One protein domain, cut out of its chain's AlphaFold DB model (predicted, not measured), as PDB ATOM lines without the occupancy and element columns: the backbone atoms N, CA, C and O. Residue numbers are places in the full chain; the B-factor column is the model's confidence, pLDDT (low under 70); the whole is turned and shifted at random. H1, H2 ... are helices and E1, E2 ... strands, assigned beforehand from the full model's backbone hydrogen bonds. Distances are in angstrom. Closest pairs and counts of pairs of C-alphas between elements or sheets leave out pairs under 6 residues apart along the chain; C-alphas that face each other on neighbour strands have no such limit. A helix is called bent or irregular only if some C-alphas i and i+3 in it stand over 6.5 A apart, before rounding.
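Overview. This is residues 20 to 104 of the 104 residues of an uncharacterized protein of Colletotrichum orchidophilum (UniProt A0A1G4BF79). A twisted sheet of four strands has one long helix, H1, packed over one of its faces, while no named helix covers the other face. The short helix H2 sits off one end of this two-layer body, and the chain then runs back beside the edge strand E4 before entering it. The printed part has 85 residues, with two named helices and four named strands in the order E1, H1, E2, E3, H2, E4. The sheet runs E2, E3, E1, E4, each neighbour pair antiparallel, and the class is mixed, helices and strands. The whole is compact, with a radius of gyration of the C-alphas of 12.2 A, yet elongated in outline, spanning 37 by 22 by 20 A.

Arrangement. In the sheet, E1, residues 20 to 27, is an inner strand between E3, residues 64 to 70, and the edge strand E4, residues 93 to 98. N 23 and O 67 are 2.8 A apart across E1 and E3, whose directions differ by 160 degrees. N 24 and O 97 are 2.8 A apart across E1 and E4, at 173 degrees. The other edge strand, E2, residues 54 to 61, forms a hairpin with E3, where N 54 and O 70 are 2.8 A apart. H1, residues 32 to 51, is on the sheet, making two layers, a helix layer over a strand layer. Its closest C-alphas to E3 are those of Cys 47 and Cys 69, 5.6 A apart. E1, H1 and E2 form a split strand-helix-strand unit, two strands running the same way with E3 between them, and its crossover is right-handed. H2, residues 74 to 79, is not on the sheet. H1 and H2 are close but not clearly touching, about perpendicular at 79 degrees, with the C-alphas of Leu 51 and Trp 76 closest at 6.6 A. H2 is apart from E1 and E2. Every O i to N i+4 pair is within hydrogen-bond range in H2, and 15 of 16 in H1.

Along the chain. E1 begins at C-alpha 20, (204.548, 0.430, 6.053), and is 23.0 A long. H1 is 26.0 A long, from C-alpha 32 at (201.607, 5.944, 31.402). It is neither bent nor irregular, but only just: C-alphas 48 and 51 are 6.0 A apart. E2 measures 21.5 A, E3 19.4 A, H2 8.5 A and E4 13.6 A. E4 ends at C-alpha 98, (207.104, 8.825, 11.206).

Size, cuts and confidence. The C-alphas of Thr 30 and Ser 75, the two farthest apart, are 37.9 A apart. The printed part has no cut. The link from H2 to E4, residues 80 to 92, is long, and the other links are tight. Residues 84 to 85 pair antiparallel with residues 97 to 98 of E4. The mean pLDDT of the printed part is 85.5, and it is under 70 at residues 28 to 33, 62 to 63, 88 to 92 and 104.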
ATOM      1  N   TRP A  20     204.878   0.143   4.674       92.62
ATOM      2  CA  TRP A  20     204.548   0.430   6.053       92.62
ATOM      3  C   TRP A  20     205.510   1.441   6.654       92.62
ATOM      4  O   TRP A  20     206.674   1.546   6.268       92.62
ATOM      5  N   VAL A  21     204.984   2.213   7.594       94.38
ATOM      6  CA  VAL A  21     205.691   3.247   8.341       94.38
ATOM      7  C   VAL A  21     205.349   3.064   9.809       94.38
ATOM      8  O   VAL A  21     204.175   2.945  10.166       94.38
ATOM      9  N   SER A  22     206.357   3.071  10.675       94.75
ATOM     10  CA  SER A  22     206.117   3.196  12.109       94.75
ATOM     11  C   SER A  22     206.044   4.658  12.523       94.75
ATOM     12  O   SER A  22     206.916   5.467  12.201       94.75
ATOM     13  N   LEU A  23     205.008   4.977  13.284       93.88
ATOM     14  CA  LEU A  23     204.869   6.207  14.040       93.88
ATOM     15  C   LEU A  23     205.394   5.962  15.448       93.88
ATOM     16  O   LEU A  23     204.977   5.004  16.093       93.88
ATOM     17  N   TYR A  24     206.280   6.830  15.921       92.06
ATOM     18  CA  TYR A  24     206.864   6.762  17.255       92.06
ATOM     19  C   TYR A  24     206.660   8.060  18.013       92.06
ATOM     20  O   TYR A  24     206.684   9.130  17.409       92.06
ATOM     21  N   ALA A  25     206.551   7.961  19.334       88.56
ATOM     22  CA  ALA A  25     206.727   9.073  20.259       88.56
ATOM     23  C   ALA A  25     207.350   8.576  21.572       88.56
ATOM     24  O   ALA A  25     207.164   7.424  21.968       88.56
ATOM     25  N   SER A  26     208.075   9.451  22.267       81.94
ATOM     26  CA  SER A  26     208.573   9.183  23.620       81.94
ATOM     27  C   SER A  26     207.795  10.016  24.637       81.94
ATOM     28  O   SER A  26     207.552  11.202  24.414       81.94
ATOM     29  N   VAL A  27     207.400   9.424  25.762       74.81
ATOM     30  CA  VAL A  27     206.603  10.118  26.791       74.81
ATOM     31  C   VAL A  27     207.492  10.919  27.740       74.81
ATOM     32  O   VAL A  27     208.510  10.420  28.222       74.81
ATOM     33  N   VAL A  28     207.076  12.144  28.068       68.12
ATOM     34  CA  VAL A  28     207.684  12.940  29.147       68.12
ATOM     35  C   VAL A  28     206.954  12.660  30.464       68.12
ATOM     36  O   VAL A  28     205.771  12.957  30.597       68.12
ATOM     37  N   GLY A  29     207.649  12.129  31.475       62.56
ATOM     38  CA  GLY A  29     207.081  11.924  32.819       62.56
ATOM     39  C   GLY A  29     206.392  10.568  33.041       62.56
ATOM     40  O   GLY A  29     206.613   9.623  32.295       62.56
ATOM     41  N   THR A  30     205.646  10.416  34.143       54.19
ATOM     42  CA  THR A  30     205.270   9.107  34.733       54.19
ATOM     43  C   THR A  30     203.809   8.670  34.563       54.19
ATOM     44  O   THR A  30     203.453   7.612  35.072       54.19
ATOM     45  N   SER A  31     202.953   9.437  33.879       57.19
ATOM     46  CA  SER A  31     201.549   9.046  33.658       57.19
ATOM     47  C   SER A  31     201.414   8.204  32.385       57.19
ATOM     48  O   SER A  31     201.226   8.733  31.296       57.19
ATOM     49  N   GLU A  32     201.547   6.885  32.531       62.44
ATOM     50  CA  GLU A  32     201.607   5.944  31.402       62.44
ATOM     51  C   GLU A  32     200.263   5.833  30.659       62.44
ATOM     52  O   GLU A  32     200.221   6.031  29.447       62.44
ATOM     53  N   SER A  33     199.137   5.661  31.363       63.34
ATOM     54  CA  SER A  33     197.827   5.445  30.721       63.34
ATOM     55  C   SER A  33     197.338   6.631  29.882       63.34
ATOM     56  O   SER A  33     196.985   6.466  28.720       63.34
ATOM     57  N   THR A  34     197.367   7.849  30.430       71.50
ATOM     58  CA  THR A  34     196.915   9.049  29.704       71.50
ATOM     59  C   THR A  34     197.825   9.389  28.522       71.50
ATOM     60  O   THR A  34     197.355   9.926  27.520       71.50
ATOM     61  N   SER A  35     199.118   9.068  28.612       78.50
ATOM     62  CA  SER A  35     200.060   9.290  27.513       78.50
ATOM     63  C   SER A  35     199.851   8.322  26.346       78.50
ATOM     64  O   SER A  35     199.951   8.742  25.193       78.50
ATOM     65  N   PHE A  36     199.494   7.063  26.626       83.50
ATOM     66  CA  PHE A  36     199.225   6.069  25.591       83.50
ATOM     67  C   PHE A  36     197.990   6.426  24.761       83.50
ATOM     68  O   PHE A  36     198.080   6.479  23.538       83.50
ATOM     69  N   ASP A  37     196.861   6.736  25.407       85.19
ATOM     70  CA  ASP A  37     195.611   7.052  24.700       85.19
ATOM     71  C   ASP A  37     195.781   8.268  23.779       85.19
ATOM     72  O   ASP A  37     195.399   8.254  22.608       85.19
ATOM     73  N   GLN A  38     196.448   9.313  24.275       84.31
ATOM     74  CA  GLN A  38     196.737  10.504  23.479       84.31
ATOM     75  C   GLN A  38     197.692  10.224  22.311       84.31
ATOM     76  O   GLN A  38     197.553  10.827  21.243       84.31
ATOM     77  N   PHE A  39     198.669   9.332  22.500       88.44
ATOM     78  CA  PHE A  39     199.555   8.908  21.423       88.44
ATOM     79  C   PHE A  39     198.772   8.135  20.378       88.44
ATOM     80  O   PHE A  39     198.919   8.420  19.194       88.44
ATOM     81  N   TYR A  40     197.935   7.193  20.806       89.81
ATOM     82  CA  TYR A  40     197.129   6.373  19.921       89.81
ATOM     83  C   TYR A  40     196.211   7.251  19.059       89.81
ATOM     84  O   TYR A  40     196.225   7.136  17.833       89.81
ATOM     85  N   ASP A  41     195.523   8.221  19.662       90.56
ATOM     86  CA  ASP A  41     194.681   9.187  18.949       90.56
ATOM     87  C   ASP A  41     195.466  10.045  17.949       90.56
ATOM     88  O   ASP A  41     194.990  10.344  16.845       90.56
ATOM     89  N   TRP A  42     196.671  10.484  18.317       90.56
ATOM     90  CA  TRP A  42     197.555  11.203  17.402       90.56
ATOM     91  C   TRP A  42     198.035  10.305  16.258       90.56
ATOM     92  O   TRP A  42     197.950  10.706  15.095       90.56
ATOM     93  N   ALA A  43     198.503   9.099  16.562       92.56
ATOM     94  CA  ALA A  43     199.103   8.189  15.604       92.56
ATOM     95  C   ALA A  43     198.068   7.654  14.606       92.56
ATOM     96  O   ALA A  43     198.334   7.640  13.407       92.56
ATOM     97  N   VAL A  44     196.857   7.311  15.058       94.62
ATOM     98  CA  VAL A  44     195.747   6.908  14.179       94.62
ATOM     99  C   VAL A  44     195.390   8.035  13.214       94.62
ATOM    100  O   VAL A  44     195.334   7.813  12.003       94.62
ATOM    101  N   ARG A  45     195.209   9.265  13.715       94.12
ATOM    102  CA  ARG A  45     194.917  10.418  12.851       94.12
ATOM    103  C   ARG A  45     196.038  10.683  11.855       94.12
ATOM    104  O   ARG A  45     195.744  10.930  10.693       94.12
ATOM    105  N   THR A  46     197.288  10.637  12.303       94.12
ATOM    106  CA  THR A  46     198.466  10.870  11.457       94.12
ATOM    107  C   THR A  46     198.556   9.797  10.372       94.12
ATOM    108  O   THR A  46     198.686  10.122   9.197       94.12
ATOM    109  N   CYS A  47     198.376   8.524  10.731       95.31
ATOM    110  CA  CYS A  47     198.354   7.416   9.781       95.31
ATOM    111  C   CYS A  47     197.277   7.605   8.701       95.31
ATOM    112  O   CYS A  47     197.571   7.538   7.510       95.31
ATOM    113  N   GLN A  48     196.045   7.915   9.104       95.38
ATOM    114  CA  GLN A  48     194.917   8.006   8.178       95.38
ATOM    115  C   GLN A  48     194.902   9.301   7.356       95.38
ATOM    116  O   GLN A  48     194.542   9.275   6.183       95.38
ATOM    117  N   LYS A  49     195.244  10.444   7.963       94.56
ATOM    118  CA  LYS A  49     195.099  11.767   7.332       94.56
ATOM    119  C   LYS A  49     196.380  12.274   6.689       94.56
ATOM    120  O   LYS A  49     196.307  12.852   5.609       94.56
ATOM    121  N   ASP A  50     197.522  12.067   7.337       93.31
ATOM    122  CA  ASP A  50     198.788  12.656   6.892       93.31
ATOM    123  C   ASP A  50     199.588  11.679   6.028       93.31
ATOM    124  O   ASP A  50     200.221  12.092   5.057       93.31
ATOM    125  N   LEU A  51     199.571  10.393   6.391       94.00
ATOM    126  CA  LEU A  51     200.241   9.328   5.642       94.00
ATOM    127  C   LEU A  51     199.312   8.697   4.604       94.00
ATOM    128  O   LEU A  51     199.805   8.234   3.589       94.00
ATOM    129  N   GLY A  52     197.993   8.679   4.822       93.62
ATOM    130  CA  GLY A  52     197.029   8.046   3.912       93.62
ATOM    131  C   GLY A  52     197.011   6.512   3.971       93.62
ATOM    132  O   GLY A  52     196.555   5.884   3.020       93.62
ATOM    133  N   GLY A  53     197.522   5.923   5.057       93.19
ATOM    134  CA  GLY A  53     197.543   4.478   5.293       93.19
ATOM    135  C   GLY A  53     196.476   4.001   6.288       93.19
ATOM    136  O   GLY A  53     195.551   4.732   6.654       93.19
ATOM    137  N   PHE A  54     196.627   2.760   6.761       94.06
ATOM    138  CA  PHE A  54     195.736   2.111   7.725       94.06
ATOM    139  C   PHE A  54     196.483   1.706   9.002       94.06
ATOM    140  O   PHE A  54     197.531   1.060   8.915       94.06
ATOM    141  N   PRO A  55     195.963   2.052  10.194       94.88
ATOM    142  CA  PRO A  55     196.574   1.655  11.456       94.88
ATOM    143  C   PRO A  55     196.372   0.153  11.691       94.88
ATOM    144  O   PRO A  55     195.261  -0.345  11.517       94.88
ATOM    145  N   GLN A  56     197.422  -0.556  12.109       90.31
ATOM    146  CA  GLN A  56     197.374  -2.013  12.300       90.31
ATOM    147  C   GLN A  56     197.646  -2.442  13.736       90.31
ATOM    148  O   GLN A  56     196.811  -3.074  14.379       90.31
ATOM    149  N   SER A  57     198.825  -2.106  14.253       87.00
ATOM    150  CA  SER A  57     199.261  -2.516  15.584       87.00
ATOM    151  C   SER A  57     199.886  -1.349  16.325       87.00
ATOM    152  O   SER A  57     200.532  -0.494  15.721       87.00
ATOM    153  N   SER A  58     199.672  -1.310  17.638       85.19
ATOM    154  CA  SER A  58     200.309  -0.353  18.537       85.19
ATOM    155  C   SER A  58     200.986  -1.080  19.692       85.19
ATOM    156  O   SER A  58     200.588  -2.190  20.056       85.19
ATOM    157  N   SER A  59     202.034  -0.475  20.241       83.38
ATOM    158  CA  SER A  59     202.762  -0.990  21.395       83.38
ATOM    159  C   SER A  59     203.239   0.141  22.302       83.38
ATOM    160  O   SER A  59     203.472   1.268  21.860       83.38
ATOM    161  N   ASP A  60     203.376  -0.189  23.583       81.44
ATOM    162  CA  ASP A  60     204.038   0.620  24.605       81.44
ATOM    163  C   ASP A  60     205.049  -0.275  25.316       81.44
ATOM    164  O   ASP A  60     204.691  -1.150  26.107       81.44
ATOM    165  N   ILE A  61     206.319  -0.127  24.952       74.50
ATOM    166  CA  ILE A  61     207.409  -0.913  25.527       74.50
ATOM    167  C   ILE A  61     208.427   0.061  26.100       74.50
ATOM    168  O   ILE A  61     209.027   0.844  25.367       74.50
ATOM    169  N   TYR A  62     208.646   0.008  27.416       69.81
ATOM    170  CA  TYR A  62     209.592   0.887  28.115       69.81
ATOM    171  C   TYR A  62     209.397   2.384  27.788       69.81
ATOM    172  O   TYR A  62     210.383   3.113  27.675       69.81
ATOM    173  N   ARG A  63     208.143   2.857  27.649       68.69
ATOM    174  CA  ARG A  63     207.781   4.254  27.305       68.69
ATOM    175  C   ARG A  63     208.125   4.673  25.874       68.69
ATOM    176  O   ARG A  63     208.088   5.866  25.552       68.69
ATOM    177  N   ALA A  64     208.468   3.713  25.021       76.69
ATOM    178  CA  ALA A  64     208.497   3.893  23.581       76.69
ATOM    179  C   ALA A  64     207.115   3.535  23.033       76.69
ATOM    180  O   ALA A  64     206.734   2.363  23.003       76.69
ATOM    181  N   LEU A  65     206.377   4.564  22.626       87.94
ATOM    182  CA  LEU A  65     205.063   4.413  22.025       87.94
ATOM    183  C   LEU A  65     205.230   4.251  20.522       87.94
ATOM    184  O   LEU A  65     205.901   5.070  19.888       87.94
ATOM    185  N   GLN A  66     204.634   3.202  19.965       92.06
ATOM    186  CA  GLN A  66     204.724   2.882  18.547       92.06
ATOM    187  C   GLN A  66     203.355   2.521  17.973       92.06
ATOM    188  O   GLN A  66     202.545   1.869  18.631       92.06
ATOM    189  N   LEU A  67     203.112   2.909  16.721       94.75
ATOM    190  CA  LEU A  67     201.999   2.430  15.907       94.75
ATOM    191  C   LEU A  67     202.471   2.169  14.476       94.75
ATOM    192  O   LEU A  67     203.120   3.017  13.872       94.75
ATOM    193  N   ASN A  68     202.113   1.018  13.915       94.69
ATOM    194  CA  ASN A  68     202.388   0.681  12.522       94.69
ATOM    195  C   ASN A  68     201.235   1.120  11.618       94.69
ATOM    196  O   ASN A  68     200.069   0.808  11.877       94.69
ATOM    197  N   CYS A  69     201.591   1.832  10.553       95.06
ATOM    198  CA  CYS A  69     200.700   2.312   9.509       95.06
ATOM    199  C   CYS A  69     201.041   1.598   8.197       95.06
ATOM    200  O   CYS A  69     202.156   1.738   7.703       95.06
ATOM    201  N   GLU A  70     200.107   0.829   7.645       94.38
ATOM    202  CA  GLU A  70     200.279   0.073   6.397       94.38
ATOM    203  C   GLU A  70     199.599   0.745   5.203       94.38
ATOM    204  O   GLU A  70     198.745   1.614   5.365       94.38
ATOM    205  N   ASN A  71     199.945   0.298   3.995       92.94
ATOM    206  CA  ASN A  71     199.460   0.837   2.723       92.94
ATOM    207  C   ASN A  71     199.671   2.352   2.608       92.94
ATOM    208  O   ASN A  71     198.830   3.067   2.064       92.94
ATOM    209  N   VAL A  72     200.797   2.842   3.131       94.56
ATOM    210  CA  VAL A  72     201.211   4.230   2.917       94.56
ATOM    211  C   VAL A  72     201.451   4.426   1.412       94.56
ATOM    212  O   VAL A  72     202.115   3.591   0.799       94.56
ATOM    213  N   PRO A  73     200.912   5.474   0.767       93.69
ATOM    214  CA  PRO A  73     201.114   5.701  -0.655       93.69
ATOM    215  C   PRO A  73     202.584   5.971  -0.982       93.69
ATOM    216  O   PRO A  73     203.245   6.765  -0.309       93.69
ATOM    217  N   GLN A  74     203.048   5.423  -2.109       91.31
ATOM    218  CA  GLN A  74     204.410   5.641  -2.615       91.31
ATOM    219  C   GLN A  74     204.772   7.126  -2.723       91.31
ATOM    220  O   GLN A  74     205.896   7.504  -2.416       91.31
ATOM    221  N   SER A  75     203.816   7.987  -3.081       93.44
ATOM    222  CA  SER A  75     204.042   9.434  -3.173       93.44
ATOM    223  C   SER A  75     204.463  10.067  -1.844       93.44
ATOM    224  O   SER A  75     205.264  11.005  -1.838       93.44
ATOM    225  N   TRP A  76     203.959   9.560  -0.716       94.75
ATOM    226  CA  TRP A  76     204.397   9.997   0.605       94.75
ATOM    227  C   TRP A  76     205.824   9.515   0.877       94.75
ATOM    228  O   TRP A  76     206.679  10.317   1.249       94.75
ATOM    229  N   CYS A  77     206.104   8.237   0.612       93.44
ATOM    230  CA  CYS A  77     207.427   7.641   0.803       93.44
ATOM    231  C   CYS A  77     208.515   8.327  -0.032       93.44
ATOM    232  O   CYS A  77     209.603   8.592   0.475       93.44
ATOM    233  N   ASP A  78     208.204   8.681  -1.278       93.81
ATOM    234  CA  ASP A  78     209.114   9.397  -2.176       93.81
ATOM    235  C   ASP A  78     209.376  10.832  -1.704       93.81
ATOM    236  O   ASP A  78     210.478  11.356  -1.872       93.81
ATOM    237  N   SER A  79     208.373  11.472  -1.095       95.75
ATOM    238  CA  SER A  79     208.498  12.829  -0.550       95.75
ATOM    239  C   SER A  79     209.307  12.863   0.749       95.75
ATOM    240  O   SER A  79     209.972  13.859   1.037       95.75
ATOM    241  N   TYR A  80     209.254  11.784   1.533       94.75
ATOM    242  CA  TYR A  80     209.879  11.677   2.852       94.75
ATOM    243  C   TYR A  80     210.721  10.395   2.978       94.75
ATOM    244  O   TYR A  80     210.449   9.555   3.840       94.75
ATOM    245  N   PRO A  81     211.788  10.232   2.173       93.62
ATOM    246  CA  PRO A  81     212.559   8.986   2.127       93.62
ATOM    247  C   PRO A  81     213.269   8.655   3.451       93.62
ATOM    248  O   PRO A  81     213.548   7.494   3.728       93.62
ATOM    249  N   GLY A  82     213.554   9.663   4.284       93.44
ATOM    250  CA  GLY A  82     214.109   9.494   5.633       93.44
ATOM    251  C   GLY A  82     213.064   9.499   6.755       93.44
ATOM    252  O   GLY A  82     213.436   9.545   7.926       93.44
ATOM    253  N   GLY A  83     211.773   9.504   6.415       94.44
ATOM    254  CA  GLY A  83     210.686   9.762   7.353       94.44
ATOM    255  C   GLY A  83     210.439  11.254   7.596       94.44
ATOM    256  O   GLY A  83     210.969  12.128   6.905       94.44
ATOM    257  N   LYS A  84     209.599  11.553   8.591       94.44
ATOM    258  CA  LYS A  84     209.142  12.910   8.914       94.44
ATOM    259  C   LYS A  84     208.996  13.090  10.421       94.44
ATOM    260  O   LYS A  84     208.321  12.309  11.082       94.44
ATOM    261  N   THR A  85     209.581  14.155  10.963       92.06
ATOM    262  CA  THR A  85     209.345  14.556  12.361       92.06
ATOM    263  C   THR A  85     208.086  15.414  12.446       92.06
ATOM    264  O   THR A  85     207.837  16.244  11.570       92.06
ATOM    265  N   TYR A  86     207.292  15.208  13.493       87.75
ATOM    266  CA  TYR A  86     206.089  15.974  13.790       87.75
ATOM    267  C   TYR A  86     206.290  16.813  15.054       87.75
ATOM    268  O   TYR A  86     207.094  16.493  15.927       87.75
ATOM    269  N   HIS A  87     205.516  17.888  15.156       78.38
ATOM    270  CA  HIS A  87     205.461  18.747  16.332       78.38
ATOM    271  C   HIS A  87     204.003  18.807  16.798       78.38
ATOM    272  O   HIS A  87     203.255  19.642  16.298       78.38
ATOM    273  N   PRO A  88     203.535  17.881  17.654       67.31
ATOM    274  CA  PRO A  88     202.197  17.964  18.198       67.31
ATOM    275  C   PRO A  88     202.143  19.126  19.178       67.31
ATOM    276  O   PRO A  88     203.084  19.379  19.926       67.31
ATOM    277  N   ASP A  89     200.982  19.760  19.238       62.34
ATOM    278  CA  ASP A  89     200.710  20.840  20.186       62.34
ATOM    279  C   ASP A  89     200.660  20.356  21.656       62.34
ATOM    280  O   ASP A  89     200.517  21.159  22.575       62.34
ATOM    281  N   SER A  90     200.771  19.042  21.906       63.09
ATOM    282  CA  SER A  90     200.743  18.439  23.245       63.09
ATOM    283  C   SER A  90     202.145  18.332  23.850       63.09
ATOM    284  O   SER A  90     203.009  17.632  23.322       63.09
ATOM    285  N   ALA A  91     202.337  18.947  25.022       62.97
ATOM    286  CA  ALA A  91     203.579  18.913  25.804       62.97
ATOM    287  C   ALA A  91     203.946  17.525  26.380       62.97
ATOM    288  O   ALA A  91     204.951  17.393  27.078       62.97
ATOM    289  N   LEU A  92     203.127  16.496  26.135       68.44
ATOM    290  CA  LEU A  92     203.275  15.165  26.733       68.44
ATOM    291  C   LEU A  92     204.174  14.227  25.912       68.44
ATOM    292  O   LEU A  92     204.650  13.218  26.441       68.44
ATOM    293  N   PHE A  93     204.459  14.584  24.655       75.19
ATOM    294  CA  PHE A  93     205.313  13.804  23.762       75.19
ATOM    295  C   PHE A  93     206.608  14.532  23.432       75.19
ATOM    296  O   PHE A  93     206.630  15.719  23.119       75.19
ATOM    297  N   THR A  94     207.693  13.772  23.424       76.19
ATOM    298  CA  THR A  94     208.977  14.168  22.853       76.19
ATOM    299  C   THR A  94     209.207  13.429  21.548       76.19
ATOM    300  O   THR A  94     208.897  12.244  21.421       76.19
ATOM    301  N   ASN A  95     209.762  14.158  20.580       78.69
ATOM    302  CA  ASN A  95     210.228  13.652  19.287       78.69
ATOM    303  C   ASN A  95     209.252  12.724  18.534       78.69
ATOM    304  O   ASN A  95     209.678  11.674  18.044       78.69
ATOM    305  N   PRO A  96     207.960  13.071  18.416       88.44
ATOM    306  CA  PRO A  96     207.042  12.268  17.633       88.44
ATOM    307  C   PRO A  96     207.429  12.313  16.157       88.44
ATOM    308  O   PRO A  96     207.708  13.374  15.593       88.44
ATOM    309  N   LYS A  97     207.474  11.152  15.517       93.06
ATOM    310  CA  LYS A  97     207.989  10.998  14.156       93.06
ATOM    311  C   LYS A  97     207.297   9.851  13.430       93.06
ATOM    312  O   LYS A  97     206.872   8.884  14.054       93.06
ATOM    313  N   ALA A  98     207.234   9.954  12.113       94.56
ATOM    314  CA  ALA A  98     207.104   8.825  11.206       94.56
ATOM    315  C   ALA A  98     208.508   8.414  10.752       94.56
ATOM    316  O   ALA A  98     209.291   9.273  10.338       94.56
ATOM    317  N   GLU A  99     208.836   7.130  10.832       94.44
ATOM    318  CA  GLU A  99     210.090   6.609  10.279       94.44
ATOM    319  C   GLU A  99     210.055   6.548   8.747       94.44
ATOM    320  O   GLU A  99     209.078   6.947   8.107       94.44
ATOM    321  N   ALA A 100     211.160   6.102   8.151       94.00
ATOM    322  CA  ALA A 100     211.216   5.841   6.722       94.00
ATOM    323  C   ALA A 100     210.208   4.748   6.331       94.00
ATOM    324  O   ALA A 100     209.850   3.896   7.145       94.00
ATOM    325  N   CYS A 101     209.767   4.759   5.074       93.62
ATOM    326  CA  CYS A 101     208.941   3.675   4.562       93.62
ATOM    327  C   CYS A 101     209.747   2.385   4.424       93.62
ATOM    328  O   CYS A 101     210.852   2.371   3.879       93.62
ATOM    329  N   TYR A 102     209.131   1.288   4.836       89.31
ATOM    330  CA  TYR A 102     209.622  -0.064   4.645       89.31
ATOM    331  C   TYR A 102     208.759  -0.768   3.604       89.31
ATOM    332  O   TYR A 102     207.556  -0.529   3.505       89.31
ATOM    333  N   THR A 103     209.375  -1.635   2.809       83.44
ATOM    334  CA  THR A 103     208.683  -2.463   1.818       83.44
ATOM    335  C   THR A 103     208.829  -3.922   2.222       83.44
ATOM    336  O   THR A 103     209.948  -4.343   2.524       83.44
ATOM    337  N   LEU A 104     207.722  -4.664   2.253       63.59
ATOM    338  CA  LEU A 104     207.743  -6.125   2.384       63.59
ATOM    339  C   LEU A 104     208.064  -6.804   1.046       63.59
ATOM    340  O   LEU A 104     207.680  -6.249  -0.013       63.59
TER     341      LEU A 104